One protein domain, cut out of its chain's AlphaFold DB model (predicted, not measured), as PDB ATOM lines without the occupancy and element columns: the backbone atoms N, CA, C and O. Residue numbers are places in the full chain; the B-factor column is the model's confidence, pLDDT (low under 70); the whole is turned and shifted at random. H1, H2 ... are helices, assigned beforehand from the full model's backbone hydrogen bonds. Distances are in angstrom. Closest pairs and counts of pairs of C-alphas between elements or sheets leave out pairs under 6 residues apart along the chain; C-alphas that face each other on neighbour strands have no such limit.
ATOM      1  N   GLU A 145      -6.974  42.786 -26.070       55.84
ATOM      2  CA  GLU A 145      -6.847  44.213 -25.809       55.84
ATOM      3  C   GLU A 145      -7.737  44.542 -24.594       55.84
ATOM      4  O   GLU A 145      -8.743  43.861 -24.351       55.84
ATOM      5  N   SER A 146      -7.358  45.562 -23.820       49.62
ATOM      6  CA  SER A 146      -8.020  46.015 -22.578       49.62
ATOM      7  C   SER A 146      -9.548  46.140 -22.674       49.62
ATOM      8  O   SER A 146     -10.254  46.129 -21.670       49.62
ATOM      9  N   ASP A 147     -10.044  46.213 -23.901       56.88
ATOM     10  CA  ASP A 147     -11.401  46.511 -24.311       56.88
ATOM     11  C   ASP A 147     -12.236  45.232 -24.528       56.88
ATOM     12  O   ASP A 147     -13.396  45.298 -24.935       56.88
ATOM     13  N   GLY A 148     -11.654  44.044 -24.326       63.31
ATOM     14  CA  GLY A 148     -12.332  42.765 -24.556       63.31
ATOM     15  C   GLY A 148     -12.462  42.375 -26.035       63.31
ATOM     16  O   GLY A 148     -13.166  41.418 -26.370       63.31
ATOM     17  N   THR A 149     -11.802  43.109 -26.938       71.88
ATOM     18  CA  THR A 149     -11.915  42.908 -28.388       71.88
ATOM     19  C   THR A 149     -10.904  41.870 -28.874       71.88
ATOM     20  O   THR A 149      -9.700  42.014 -28.686       71.88
ATOM     21  N   ILE A 150     -11.391  40.812 -29.531       77.38
ATOM     22  CA  ILE A 150     -10.541  39.769 -30.122       77.38
ATOM     23  C   ILE A 150      -9.907  40.313 -31.408       77.38
ATOM     24  O   ILE A 150     -10.592  40.477 -32.422       77.38
ATOM     25  N   HIS A 151      -8.596  40.556 -31.394       78.12
ATOM     26  CA  HIS A 151      -7.855  40.950 -32.589       78.12
ATOM     27  C   HIS A 151      -7.337  39.719 -33.351       78.12
ATOM     28  O   HIS A 151      -6.500  38.960 -32.864       78.12
ATOM     29  N   LEU A 152      -7.808  39.524 -34.587       80.50
ATOM     30  CA  LEU A 152      -7.321  38.462 -35.472       80.50
ATOM     31  C   LEU A 152      -6.150  38.974 -36.329       80.50
ATOM     32  O   LEU A 152      -6.365  39.877 -37.141       80.50
ATOM     33  N   PRO A 153      -4.944  38.378 -36.248       73.19
ATOM     34  CA  PRO A 153      -3.742  38.902 -36.909       73.19
ATOM     35  C   PRO A 153      -3.833  38.945 -38.446       73.19
ATOM     36  O   PRO A 153      -3.202  39.795 -39.070       73.19
ATOM     37  N   PHE A 154      -4.647  38.081 -39.068       78.94
ATOM     38  CA  PHE A 154      -4.759  37.991 -40.534       78.94
ATOM     39  C   PHE A 154      -6.196  37.958 -41.079       78.94
ATOM     40  O   PHE A 154      -6.377  37.719 -42.268       78.94
ATOM     41  N   GLN A 155      -7.214  38.215 -40.242       89.00
ATOM     42  CA  GLN A 155      -8.642  38.106 -40.614       89.00
ATOM     43  C   GLN A 155      -8.939  36.848 -41.455       89.00
ATOM     44  O   GLN A 155      -9.418  36.946 -42.587       89.00
ATOM     45  N   THR A 156      -8.601  35.680 -40.904       92.12
ATOM     46  CA  THR A 156      -8.722  34.381 -41.578       92.12
ATOM     47  C   THR A 156      -9.003  33.259 -40.590       92.12
ATOM     48  O   THR A 156      -8.538  33.304 -39.448       92.12
ATOM     49  N   ILE A 157      -9.700  32.224 -41.045       92.25
ATOM     50  CA  ILE A 157     -10.005  31.016 -40.285       92.25
ATOM     51  C   ILE A 157      -8.758  30.205 -39.943       92.25
ATOM     52  O   ILE A 157      -8.712  29.549 -38.907       92.25
ATOM     53  N   LYS A 158      -7.688  30.325 -40.744       91.12
ATOM     54  CA  LYS A 158      -6.391  29.686 -40.464       91.12
ATOM     55  C   LYS A 158      -5.779  30.163 -39.147       91.12
ATOM     56  O   LYS A 158      -5.016  29.420 -38.535       91.12
ATOM     57  N   ALA A 159      -6.144  31.366 -38.696       91.19
ATOM     58  CA  ALA A 159      -5.730  31.939 -37.419       91.19
ATOM     59  C   ALA A 159      -6.555  31.427 -36.226       91.19
ATOM     60  O   ALA A 159      -6.278  31.810 -35.095       91.19
ATOM     61  N   ILE A 160      -7.567  30.590 -36.445       92.38
ATOM     62  CA  ILE A 160      -8.458  30.069 -35.407       92.38
ATOM     63  C   ILE A 160      -8.087  28.603 -35.139       92.38
ATOM     64  O   ILE A 160      -7.703  27.869 -36.053       92.38
ATOM     65  N   LYS A 161      -8.165  28.159 -33.878       90.75
ATOM     66  CA  LYS A 161      -7.869  26.774 -33.449       90.75
ATOM     67  C   LYS A 161      -9.005  25.804 -33.787       90.75
ATOM     68  O   LYS A 161      -9.505  25.079 -32.936       90.75
ATOM     69  N   MET A 162      -9.429  25.818 -35.043       88.06
ATOM     70  CA  MET A 162     -10.473  24.937 -35.542       88.06
ATOM     71  C   MET A 162      -9.911  23.613 -36.069       88.06
ATOM     72  O   MET A 162      -8.771  23.588 -36.543       88.06
ATOM     73  N   PRO A 163     -10.706  22.527 -36.017       84.19
ATOM     74  CA  PRO A 163     -10.374  21.283 -36.696       84.19
ATOM     75  C   PRO A 163     -10.206  21.529 -38.197       84.19
ATOM     76  O   PRO A 163     -11.018  22.224 -38.807       84.19
ATOM     77  N   SER A 164      -9.162  20.954 -38.792       78.62
ATOM     78  CA  SER A 164      -9.001  20.979 -40.246       78.62
ATOM     79  C   SER A 164     -10.110  20.159 -40.903       78.62
ATOM     80  O   SER A 164     -10.412  19.051 -40.454       78.62
ATOM     81  N   ARG A 165     -10.695  20.686 -41.982       80.62
ATOM     82  CA  ARG A 165     -11.614  19.919 -42.828       80.62
ATOM     83  C   ARG A 165     -10.837  18.799 -43.517       80.62
ATOM     84  O   ARG A 165      -9.712  19.013 -43.965       80.62
ATOM     85  N   LYS A 166     -11.431  17.605 -43.564       72.50
ATOM     86  CA  LYS A 166     -10.874  16.464 -44.306       72.50
ATOM     87  C   LYS A 166     -11.085  16.632 -45.810       72.50
ATOM     88  O   LYS A 166     -10.216  16.258 -46.589       72.50
ATOM     89  N   ASP A 167     -12.189  17.275 -46.177       74.06
ATOM     90  CA  ASP A 167     -12.603  17.460 -47.558       74.06
ATOM     91  C   ASP A 167     -12.308  18.901 -47.989       74.06
ATOM     92  O   ASP A 167     -12.869  19.857 -47.451       74.06
ATOM     93  N   GLY A 168     -11.401  19.066 -48.954       75.69
ATOM     94  CA  GLY A 168     -11.029  20.371 -49.522       75.69
ATOM     95  C   GLY A 168     -12.055  20.940 -50.510       75.69
ATOM     96  O   GLY A 168     -11.742  21.872 -51.244       75.69
ATOM     97  N   GLY A 169     -13.245  20.340 -50.584       85.25
ATOM     98  CA  GLY A 169     -14.322  20.754 -51.474       85.25
ATOM     99  C   GLY A 169     -15.231  21.835 -50.873       85.25
ATOM    100  O   GLY A 169     -15.201  22.095 -49.660       85.25
ATOM    101  N   PRO A 170     -16.080  22.459 -51.710       86.19
ATOM    102  CA  PRO A 170     -17.067  23.423 -51.247       86.19
ATOM    103  C   PRO A 170     -18.053  22.757 -50.268       86.19
ATOM    104  O   PRO A 170     -18.539  21.665 -50.559       86.19
ATOM    105  N   PRO A 171     -18.366  23.400 -49.129       87.44
ATOM    106  CA  PRO A 171     -19.329  22.886 -48.159       87.44
ATOM    107  C   PRO A 171     -20.720  22.674 -48.771       87.44
ATOM    108  O   PRO A 171     -21.275  23.588 -49.394       87.44
ATOM    109  N   GLY A 172     -21.307  21.498 -48.546       86.62
ATOM    110  CA  GLY A 172     -22.709  21.236 -48.882       86.62
ATOM    111  C   GLY A 172     -23.689  22.098 -48.070       86.62
ATOM    112  O   GLY A 172     -23.345  22.624 -47.015       86.62
ATOM    113  N   GLU A 173     -24.936  22.223 -48.536       85.38
ATOM    114  CA  GLU A 173     -25.978  23.038 -47.877       85.38
ATOM    115  C   GLU A 173     -26.300  22.591 -46.446       85.38
ATOM    116  O   GLU A 173     -26.546  23.408 -45.560       85.38
ATOM    117  N   PHE A 174     -26.209  21.288 -46.203       83.00
ATOM    118  CA  PHE A 174     -26.417  20.682 -44.890       83.00
ATOM    119  C   PHE A 174     -25.098  20.356 -44.174       83.00
ATOM    120  O   PHE A 174     -25.100  19.725 -43.115       83.00
ATOM    121  N   GLU A 175     -23.966  20.784 -44.737       83.81
ATOM    122  CA  GLU A 175     -22.644  20.595 -44.158       83.81
ATOM    123  C   GLU A 175     -22.247  21.844 -43.364       83.81
ATOM    124  O   GLU A 175     -22.197  22.964 -43.876       83.81
ATOM    125  N   TYR A 176     -21.919  21.645 -42.089       84.50
ATOM    126  CA  TYR A 176     -21.539  22.723 -41.176       84.50
ATOM    127  C   TYR A 176     -20.086  22.553 -40.714       84.50
ATOM    128  O   TYR A 176     -19.844  22.340 -39.521       84.50
ATOM    129  N   PRO A 177     -19.094  22.641 -41.623       84.12
ATOM    130  CA  PRO A 177     -17.698  22.350 -41.298       84.12
ATOM    131  C   PRO A 177     -17.107  23.321 -40.271       84.12
ATOM    132  O   PRO A 177     -16.163  22.984 -39.560       84.12
ATOM    133  N   TYR A 178     -17.683  24.518 -40.154       84.38
ATOM    134  CA  TYR A 178     -17.273  25.539 -39.188       84.38
ATOM    135  C   TYR A 178     -18.180  25.581 -37.946       84.38
ATOM    136  O   TYR A 178     -18.062  26.470 -37.107       84.38
ATOM    137  N   GLY A 179     -19.065  24.592 -37.802       84.06
ATOM    138  CA  GLY A 179     -19.991  24.449 -36.688       84.06
ATOM    139  C   GLY A 179     -21.431  24.825 -37.042       84.06
ATOM    140  O   GLY A 179     -21.690  25.669 -37.893       84.06
ATOM    141  N   LYS A 180     -22.377  24.209 -36.322       83.69
ATOM    142  CA  LYS A 180     -23.835  24.336 -36.534       83.69
ATOM    143  C   LYS A 180     -24.398  25.754 -36.354       83.69
ATOM    144  O   LYS A 180     -25.543  26.006 -36.698       83.69
ATOM    145  N   GLU A 181     -23.623  26.662 -35.767       82.38
ATOM    146  CA  GLU A 181     -24.029  28.055 -35.531       82.38
ATOM    147  C   GLU A 181     -23.818  28.952 -36.757       82.38
ATOM    148  O   GLU A 181     -24.343  30.069 -36.806       82.38
ATOM    149  N   GLU A 182     -23.023  28.504 -37.730       88.06
ATOM    150  CA  GLU A 182     -22.780  29.261 -38.948       88.06
ATOM    151  C   GLU A 182     -23.757  28.845 -40.042       88.06
ATOM    152  O   GLU A 182     -23.804  27.697 -40.474       88.06
ATOM    153  N   ASN A 183     -24.535  29.821 -40.512       91.88
ATOM    154  CA  ASN A 183     -25.424  29.642 -41.651       91.88
ATOM    155  C   ASN A 183     -24.608  29.238 -42.885       91.88
ATOM    156  O   ASN A 183     -23.523  29.781 -43.105       91.88
ATOM    157  N   TRP A 184     -25.181  28.405 -43.756       92.25
ATOM    158  CA  TRP A 184     -24.519  27.943 -44.980       92.25
ATOM    159  C   TRP A 184     -23.941  29.088 -45.834       92.25
ATOM    160  O   TRP A 184     -22.803  29.022 -46.290       92.25
ATOM    161  N   GLN A 185     -24.652  30.214 -45.938       94.38
ATOM    162  CA  GLN A 185     -24.156  31.428 -46.603       94.38
ATOM    163  C   GLN A 185     -22.825  31.941 -46.032       94.38
ATOM    164  O   GLN A 185     -21.934  32.339 -46.779       94.38
ATOM    165  N   ASN A 186     -22.685  31.965 -44.705       94.81
ATOM    166  CA  ASN A 186     -21.452  32.408 -44.058       94.81
ATOM    167  C   ASN A 186     -20.345  31.368 -44.231       94.81
ATOM    168  O   ASN A 186     -19.199  31.743 -44.466       94.81
ATOM    169  N   THR A 187     -20.701  30.086 -44.166       93.69
ATOM    170  CA  THR A 187     -19.797  28.967 -44.434       93.69
ATOM    171  C   THR A 187     -19.195  29.078 -45.836       93.69
ATOM    172  O   THR A 187     -17.977  29.024 -45.983       93.69
ATOM    173  N   MET A 188     -20.007  29.358 -46.858       95.50
ATOM    174  CA  MET A 188     -19.517  29.573 -48.224       95.50
ATOM    175  C   MET A 188     -18.609  30.802 -48.342       95.50
ATOM    176  O   MET A 188     -17.562  30.737 -48.983       95.50
ATOM    177  N   ILE A 189     -18.960  31.913 -47.682       95.94
ATOM    178  CA  ILE A 189     -18.119  33.122 -47.662       95.94
ATOM    179  C   ILE A 189     -16.733  32.819 -47.078       95.94
ATOM    180  O   ILE A 189     -15.731  33.253 -47.642       95.94
ATOM    181  N   ILE A 190     -16.672  32.087 -45.964       94.88
ATOM    182  CA  ILE A 190     -15.413  31.668 -45.336       94.88
ATOM    183  C   ILE A 190     -14.619  30.769 -46.287       94.88
ATOM    184  O   ILE A 190     -13.443  31.034 -46.528       94.88
ATOM    185  N   TYR A 191     -15.265  29.746 -46.851       94.69
ATOM    186  CA  TYR A 191     -14.639  28.801 -47.774       94.69
ATOM    187  C   TYR A 191     -13.952  29.524 -48.945       94.69
ATOM    188  O   TYR A 191     -12.746  29.386 -49.148       94.69
ATOM    189  N   TRP A 192     -14.676  30.391 -49.656       95.69
ATOM    190  CA  TRP A 192     -14.106  31.120 -50.790       95.69
ATOM    191  C   TRP A 192     -12.982  32.075 -50.389       95.69
ATOM    192  O   TRP A 192     -11.998  32.218 -51.111       95.69
ATOM    193  N   LEU A 193     -13.115  32.769 -49.258       95.00
ATOM    194  CA  LEU A 193     -12.129  33.773 -48.863       95.00
ATOM    195  C   LEU A 193     -10.854  33.161 -48.288       95.00
ATOM    196  O   LEU A 193      -9.780  33.708 -48.541       95.00
ATOM    197  N   ASP A 194     -10.954  32.084 -47.510       92.50
ATOM    198  CA  ASP A 194      -9.838  31.557 -46.723       92.50
ATOM    199  C   ASP A 194      -9.272  30.226 -47.237       92.50
ATOM    200  O   ASP A 194      -8.057  30.013 -47.131       92.50
ATOM    201  N   GLU A 195     -10.109  29.349 -47.800       91.06
ATOM    202  CA  GLU A 195      -9.651  28.088 -48.400       91.06
ATOM    203  C   GLU A 195      -9.227  28.309 -49.857       91.06
ATOM    204  O   GLU A 195      -8.114  27.939 -50.225       91.06
ATOM    205  N   GLU A 196     -10.030  29.030 -50.649       91.88
ATOM    206  CA  GLU A 196      -9.684  29.380 -52.040       91.88
ATOM    207  C   GLU A 196      -8.883  30.692 -52.197       91.88
ATOM    208  O   GLU A 196      -8.523  31.070 -53.311       91.88
ATOM    209  N   ASP A 197      -8.606  31.415 -51.104       92.88
ATOM    210  CA  ASP A 197      -7.916  32.724 -51.091       92.88
ATOM    211  C   ASP A 197      -8.496  33.758 -52.085       92.88
ATOM    212  O   ASP A 197      -7.768  34.601 -52.622       92.88
ATOM    213  N   ARG A 198      -9.810  33.737 -52.341       94.81
ATOM    214  CA  ARG A 198     -10.467  34.701 -53.241       94.81
ATOM    215  C   ARG A 198     -10.463  36.114 -52.660       94.81
ATOM    216  O   ARG A 198     -10.343  36.349 -51.452       94.81
ATOM    217  N   SER A 199     -10.598  37.098 -53.542       95.06
ATOM    218  CA  SER A 199     -10.842  38.487 -53.155       95.06
ATOM    219  C   SER A 199     -12.317  38.725 -52.823       95.06
ATOM    220  O   SER A 199     -13.195  38.049 -53.346       95.06
ATOM    221  N   TYR A 200     -12.619  39.752 -52.018       95.25
ATOM    222  CA  TYR A 200     -14.010  40.101 -51.696       95.25
ATOM    223  C   TYR A 200     -14.870  40.381 -52.931       95.25
ATOM    224  O   TYR A 200     -16.056  40.054 -52.936       95.25
ATOM    225  N   ASN A 201     -14.281  40.959 -53.977       95.44
ATOM    226  CA  ASN A 201     -14.984  41.230 -55.223       95.44
ATOM    227  C   ASN A 201     -15.383  39.930 -55.944       95.44
ATOM    228  O   ASN A 201     -16.541  39.769 -56.314       95.44
ATOM    229  N   GLU A 202     -14.460  38.973 -56.074       96.38
ATOM    230  CA  GLU A 202     -14.749  37.653 -56.664       96.38
ATOM    231  C   GLU A 202     -15.768  36.881 -55.821       96.38
ATOM    232  O   GLU A 202     -16.744  36.358 -56.351       96.38
ATOM    233  N   THR A 203     -15.606  36.885 -54.495       96.81
ATOM    234  CA  THR A 203     -16.566  36.269 -53.569       96.81
ATOM    235  C   THR A 203     -17.958  36.872 -53.716       96.81
ATOM    236  O   THR A 203     -18.943  36.157 -53.597       96.81
ATOM    237  N   THR A 204     -18.072  38.172 -53.998       97.25
ATOM    238  CA  THR A 204     -19.374  38.822 -54.215       97.25
ATOM    239  C   THR A 204     -20.063  38.297 -55.475       97.25
ATOM    240  O   THR A 204     -21.273  38.094 -55.461       97.25
ATOM    241  N   GLN A 205     -19.302  38.038 -56.542       96.62
ATOM    242  CA  GLN A 205     -19.833  37.471 -57.785       96.62
ATOM    243  C   GLN A 205     -20.299  36.026 -57.576       96.62
ATOM    244  O   GLN A 205     -21.447  35.713 -57.875       96.62
ATOM    245  N   LEU A 206     -19.459  35.189 -56.958       96.25
ATOM    246  CA  LEU A 206     -19.806  33.801 -56.624       96.25
ATOM    247  C   LEU A 206     -21.000  33.717 -55.668       96.25
ATOM    248  O   LEU A 206     -21.852  32.841 -55.797       96.25
ATOM    249  N   PHE A 207     -21.089  34.646 -54.715       96.69
ATOM    250  CA  PHE A 207     -22.213  34.717 -53.792       96.69
ATOM    251  C   PHE A 207     -23.518  35.040 -54.522       96.69
ATOM    252  O   PHE A 207     -24.529  34.409 -54.240       96.69
ATOM    253  N   ALA A 208     -23.500  35.983 -55.467       96.00
ATOM    254  CA  ALA A 208     -24.676  36.309 -56.270       96.00
ATOM    255  C   ALA A 208     -25.101  35.150 -57.189       96.00
ATOM    256  O   ALA A 208     -26.291  34.972 -57.425       96.00
ATOM    257  N   GLU A 209     -24.144  34.357 -57.679       95.38
ATOM    258  CA  GLU A 209     -24.411  33.168 -58.494       95.38
ATOM    259  C   GLU A 209     -25.019  32.025 -57.668       95.38
ATOM    260  O   GLU A 209     -26.006  31.420 -58.081       95.38
ATOM    261  N   LYS A 210     -24.463  31.735 -56.484       94.19
ATOM    262  CA  LYS A 210     -24.962  30.659 -55.612       94.19
ATOM    263  C   LYS A 210     -26.226  31.019 -54.840       94.19
ATOM    264  O   LYS A 210     -27.009  30.126 -54.539       94.19
ATOM    265  N   PHE A 211     -26.415  32.290 -54.503       95.12
ATOM    266  CA  PHE A 211     -27.543  32.775 -53.707       95.12
ATOM    267  C   PHE A 211     -28.266  33.907 -54.450       95.12
ATOM    268  O   PHE A 211     -28.175  35.067 -54.030       95.12
ATOM    269  N   PRO A 212     -28.994  33.600 -55.543       93.75
ATOM    270  CA  PRO A 212     -29.611  34.616 -56.403       93.75
ATOM    271  C   PRO A 212     -30.628  35.498 -55.662       93.75
ATOM    272  O   PRO A 212     -30.766  36.686 -55.966       93.75
ATOM    273  N   ASP A 213     -31.271  34.957 -54.627       95.00
ATOM    274  CA  ASP A 213     -32.237  35.684 -53.799       95.00
ATOM    275  C   ASP A 213     -31.570  36.723 -52.883       95.00
ATOM    276  O   ASP A 213     -32.195  37.683 -52.428       95.00
ATOM    277  N   CYS A 214     -30.272  36.566 -52.608       91.12
ATOM    278  CA  CYS A 214     -29.526  37.401 -51.677       91.12
ATOM    279  C   CYS A 214     -28.573  38.351 -52.411       91.12
ATOM    280  O   CYS A 214     -27.398  38.061 -52.630       91.12
ATOM    281  N   LYS A 215     -29.040  39.571 -52.690       90.50
ATOM    282  CA  LYS A 215     -28.197  40.633 -53.262       90.50
ATOM    283  C   LYS A 215     -27.314  41.272 -52.187       90.50
ATOM    284  O   LYS A 215     -27.713  42.223 -51.514       90.50
ATOM    285  N   ALA A 216     -26.103  40.751 -52.014       92.25
ATOM    286  CA  ALA A 216     -25.107  41.302 -51.096       92.25
ATOM    287  C   ALA A 216     -24.046  42.128 -51.843       92.25
ATOM    288  O   ALA A 216     -23.488  41.692 -52.841       92.25
ATOM    289  N   VAL A 217     -23.736  43.320 -51.327       95.81
ATOM    290  CA  VAL A 217     -22.620  44.157 -51.810       95.81
ATOM    291  C   VAL A 217     -21.306  43.690 -51.169       95.81
ATOM    292  O   VAL A 217     -21.318  43.177 -50.050       95.81
ATOM    293  N   GLU A 218     -20.164  43.941 -51.816       94.19
ATOM    294  CA  GLU A 218     -18.816  43.577 -51.336       94.19
ATOM    295  C   GLU A 218     -18.575  43.902 -49.848       94.19
ATOM    296  O   GLU A 218     -18.129  43.056 -49.072       94.19
ATOM    297  N   GLU A 219     -18.929  45.111 -49.400       93.38
ATOM    298  CA  GLU A 219     -18.751  45.508 -47.995       93.38
ATOM    299  C   GLU A 219     -19.669  44.718 -47.040       93.38
ATOM    300  O   GLU A 219     -19.300  44.474 -45.889       93.38
ATOM    301  N   ALA A 220     -20.841  44.271 -47.500       94.81
ATOM    302  CA  ALA A 220     -21.718  43.403 -46.719       94.81
ATOM    303  C   ALA A 220     -21.112  42.000 -46.562       94.81
ATOM    304  O   ALA A 220     -21.104  41.477 -45.444       94.81
ATOM    305  N   ILE A 221     -20.534  41.435 -47.631       96.38
ATOM    306  CA  ILE A 221     -19.778  40.172 -47.585       96.38
ATOM    307  C   ILE A 221     -18.603  40.294 -46.614       96.38
ATOM    308  O   ILE A 221     -18.450  39.463 -45.719       96.38
ATOM    309  N   ARG A 222     -17.834  41.388 -46.695       94.31
ATOM    310  CA  ARG A 222     -16.726  41.665 -45.771       94.31
ATOM    311  C   ARG A 222     -17.169  41.668 -44.309       94.31
ATOM    312  O   ARG A 222     -16.537  41.033 -43.468       94.31
ATOM    313  N   ARG A 223     -18.261  42.368 -43.986       93.62
ATOM    314  CA  ARG A 223     -18.798  42.423 -42.616       93.62
ATOM    315  C   ARG A 223     -19.349  41.080 -42.144       93.62
ATOM    316  O   ARG A 223     -19.246  40.782 -40.958       93.62
ATOM    317  N   ARG A 224     -19.967  40.287 -43.028       95.00
ATOM    318  CA  ARG A 224     -20.410  38.918 -42.705       95.00
ATOM    319  C   ARG A 224     -19.210  38.032 -42.383       95.00
ATOM    320  O   ARG A 224     -19.195  37.439 -41.312       95.00
ATOM    321  N   HIS A 225     -18.178  38.065 -43.225       95.19
ATOM    322  CA  HIS A 225     -16.931  37.336 -43.013       95.19
ATOM    323  C   HIS A 225     -16.294  37.655 -41.655       95.19
ATOM    324  O   HIS A 225     -16.085  36.762 -40.844       95.19
ATOM    325  N   ILE A 226     -16.057  38.940 -41.363       93.00
ATOM    326  CA  ILE A 226     -15.413  39.356 -40.106       93.00
ATOM    327  C   ILE A 226     -16.238  38.924 -38.889       93.00
ATOM    328  O   ILE A 226     -15.676  38.425 -37.920       93.00
ATOM    329  N   ARG A 227     -17.569  39.080 -38.929       93.81
ATOM    330  CA  ARG A 227     -18.434  38.651 -37.819       93.81
ATOM    331  C   ARG A 227     -18.384  37.142 -37.606       93.81
ATOM    332  O   ARG A 227     -18.284  36.721 -36.459       93.81
ATOM    333  N   ALA A 228     -18.417  36.354 -38.679       94.12
ATOM    334  CA  ALA A 228     -18.302  34.903 -38.587       94.12
ATOM    335  C   ALA A 228     -16.948  34.498 -37.976       94.12
ATOM    336  O   ALA A 228     -16.911  33.761 -36.996       94.12
ATOM    337  N   LEU A 229     -15.843  35.092 -38.440       93.69
ATOM    338  CA  LEU A 229     -14.519  34.846 -37.865       93.69
ATOM    339  C   LEU A 229     -14.432  35.209 -36.379       93.69
ATOM    340  O   LEU A 229     -13.840  34.461 -35.611       93.69
ATOM    341  N   LEU A 230     -15.027  36.323 -35.948       92.38
ATOM    342  CA  LEU A 230     -15.037  36.710 -34.533       92.38
ATOM    343  C   LEU A 230     -15.848  35.734 -33.671       92.38
ATOM    344  O   LEU A 230     -15.430  35.417 -32.557       92.38
ATOM    345  N   ARG A 231     -16.977  35.220 -34.176       92.25
ATOM    346  CA  ARG A 231     -17.757  34.180 -33.483       92.25
ATOM    347  C   ARG A 231     -16.954  32.893 -33.335       92.25
ATOM    348  O   ARG A 231     -16.855  32.356 -32.234       92.25
ATOM    349  N   LEU A 232     -16.321  32.450 -34.417       92.38
ATOM    350  CA  LEU A 232     -15.475  31.259 -34.419       92.38
ATOM    351  C   LEU A 232     -14.252  31.428 -33.513       92.38
ATOM    352  O   LEU A 232     -13.927  30.530 -32.741       92.38
ATOM    353  N   ALA A 233     -13.621  32.602 -33.527       92.62
ATOM    354  CA  ALA A 233     -12.496  32.925 -32.659       92.62
ATOM    355  C   ALA A 233     -12.892  32.905 -31.181       92.62
ATOM    356  O   ALA A 233     -12.142  32.390 -30.355       92.62
ATOM    357  N   LYS A 234     -14.091  33.397 -30.845       91.31
ATOM    358  CA  LYS A 234     -14.635  33.320 -29.484       91.31
ATOM    359  C   LYS A 234     -14.878  31.873 -29.039       91.31
ATOM    360  O   LYS A 234     -14.684  31.565 -27.868       91.31
ATOM    361  N   LYS A 235     -15.301  31.001 -29.955       90.69
ATOM    362  CA  LYS A 235     -15.646  29.603 -29.664       90.69
ATOM    363  C   LYS A 235     -14.427  28.685 -29.560       90.69
ATOM    364  O   LYS A 235     -14.335  27.901 -28.623       90.69
ATOM    365  N   TYR A 236     -13.512  28.775 -30.519       91.31
ATOM    366  CA  TYR A 236     -12.375  27.856 -30.646       91.31
ATOM    367  C   TYR A 236     -11.055  28.454 -30.147       91.31
ATOM    368  O   TYR A 236     -10.094  27.727 -29.912       91.31
ATOM    369  N   GLY A 237     -10.992  29.772 -29.957       90.75
ATOM    370  CA  GLY A 237      -9.765  30.482 -29.620       90.75
ATOM    371  C   GLY A 237      -8.887  30.784 -30.840       90.75
ATOM    372  O   GLY A 237      -9.065  30.247 -31.936       90.75
ATOM    373  N   VAL A 238      -7.913  31.669 -30.634       91.69
ATOM    374  CA  VAL A 238      -7.001  32.170 -31.674       91.69
ATOM    375  C   VAL A 238      -5.644  31.463 -31.566       91.69
ATOM    376  O   VAL A 238      -5.158  31.181 -30.469       91.69
ATOM    377  N   LYS A 239      -5.040  31.134 -32.710       91.50
ATOM    378  CA  LYS A 239      -3.670  30.614 -32.832       91.50
ATOM    379  C   LYS A 239      -2.657  31.740 -32.679       91.50
ATOM    380  O   LYS A 239      -2.910  32.872 -33.091       91.50
ATOM    381  N   LYS A 240      -1.484  31.428 -32.131       88.31
ATOM    382  CA  LYS A 240      -0.410  32.424 -32.033       88.31
ATOM    383  C   LYS A 240       0.160  32.715 -33.428       88.31
ATOM    384  O   LYS A 240       0.179  31.807 -34.254       88.31
ATOM    385  N   PRO A 241       0.667  33.930 -33.714       85.62
ATOM    386  CA  PRO A 241       1.117  34.303 -35.061       85.62
ATOM    387  C   PRO A 241       2.127  33.341 -35.708       85.62
ATOM    388  O   PRO A 241       2.068  33.135 -36.914       85.62
ATOM    389  N   HIS A 242       3.007  32.718 -34.919       87.25
ATOM    390  CA  HIS A 242       4.001  31.745 -35.393       87.25
ATOM    391  C   HIS A 242       3.414  30.369 -35.748       87.25
ATOM    392  O   HIS A 242       4.050  29.596 -36.452       87.25
ATOM    393  N   GLU A 243       2.209  30.045 -35.280       88.94
ATOM    394  CA  GLU A 243       1.521  28.786 -35.596       88.94
ATOM    395  C   GLU A 243       0.755  28.878 -36.930       88.94
ATOM    396  O   GLU A 243       0.301  27.865 -37.471       88.94
ATOM    397  N   ILE A 244       0.584  30.089 -37.473       87.00
ATOM    398  CA  ILE A 244      -0.241  30.348 -38.654       87.00
ATOM    399  C   ILE A 244       0.608  30.168 -39.916       87.00
ATOM    400  O   ILE A 244       1.352  31.056 -40.322       87.00
ATOM    401  N   HIS A 245       0.450  29.018 -40.567       84.31
ATOM    402  CA  HIS A 245       1.145  28.674 -41.805       84.31
ATOM    403  C   HIS A 245       0.201  28.748 -43.018       84.31
ATOM    404  O   HIS A 245      -1.021  28.663 -42.879       84.31
ATOM    405  N   GLY A 246       0.760  28.902 -44.225       82.94
ATOM    406  CA  GLY A 246      -0.004  28.805 -45.479       82.94
ATOM    407  C   GLY A 246      -0.977  29.963 -45.732       82.94
ATOM    408  O   GLY A 246      -2.080  29.754 -46.250       82.94
ATOM    409  N   ILE A 247      -0.605  31.184 -45.339       84.69
ATOM    410  CA  ILE A 247      -1.416  32.382 -45.576       84.69
ATOM    411  C   ILE A 247      -1.306  32.785 -47.051       84.69
ATOM    412  O   ILE A 247      -0.215  33.048 -47.554       84.69
ATOM    413  N   GLY A 248      -2.450  32.854 -47.734       87.12
ATOM    414  CA  GLY A 248      -2.527  33.299 -49.121       87.12
ATOM    415  C   GLY A 248      -2.275  34.803 -49.287       87.12
ATOM    416  O   GLY A 248      -2.293  35.581 -48.327       87.12
TER     417      GLY A 248
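AT A GLANCE: This is residues 145 to 248 of the 401 residues of an uncharacterized protein of Lentithecium fluviatile CBS 122367 (UniProt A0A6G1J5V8). Three helices are packed crosswise: H1 and H2 form a hairpin, and the longest helix, H3, crosses H1 and meets H2 with its first residues. A long stretch with no named element comes before H1, and within it residues 165 to 178 pass along the side of H1 away from H3, while the tail after H3, residues 237 to 248, runs off the end of that helix and turns back toward the last residues of H1. The printed part has 104 residues with three named helices, H1, H2 and H3 in that order, and no named strand. The class is all helix, though under half of the residues, 42 of 104, are in named elements. The whole is compact, with a radius of gyration of the C-alphas of 13.6 A, and rounded, with spans of 40 by 31 by 26 A.

IN THESE COORDINATES: The printed part begins at Glu 145, whose C-alpha is at (-6.847, 44.213, -25.809). Residues 145 to 183, 39 residues, hold no named element. H1 is residues 184 to 195, 15.3 A from first to last C-alpha, and begins with C-alpha 184 at (-24.519, 27.943, -44.980). H2 is residues 200 to 210 and measures 15.0 A. H3 is residues 218 to 236 and measures 26.8 A, ending with C-alpha 236 at (-12.375, 27.856, -30.646).

HOW THE PARTS SIT: H1 and H2 touch and are a helical hairpin; their lines stand at a steep tilt of 41 degrees, opposite ways. Their closest C-alphas are those of Trp 192 and Thr 203, 6.3 A apart, and H1 touches H2 with residues 189 to 193 alone. H1 and H3 touch about perpendicular, at 89 degrees. H1 touches H3 with residues 186 to 190 alone, and H3 touches H1 with residues 221 to 228 alone; the closest C-alphas of the two, those of Ile 190 and His 225, are 6.3 A apart. H3 touches H2 with residues 218 to 222 alone, about perpendicular at 88 degrees. The closest C-alphas of these two are those of Thr 204 and Glu 218, 5.6 A apart. In H1, H2 and H3 every backbone O i to N i+4 pair is within hydrogen-bond range.

THE WHOLE: The two C-alphas farthest apart are those of Ser 146 and Pro 212, at 41.7 A. The C-alphas of Glu 145 and Gly 248, the first and last printed, are 26.1 A apart. The printed part has no cut. The link from H1 to H2 is tight, with 4 residues, and the link from H2 to H3 is short, with 7 residues. The mean pLDDT of the printed part is 88.4, and the model's confidence is low, under 70, at residues 145 to 148.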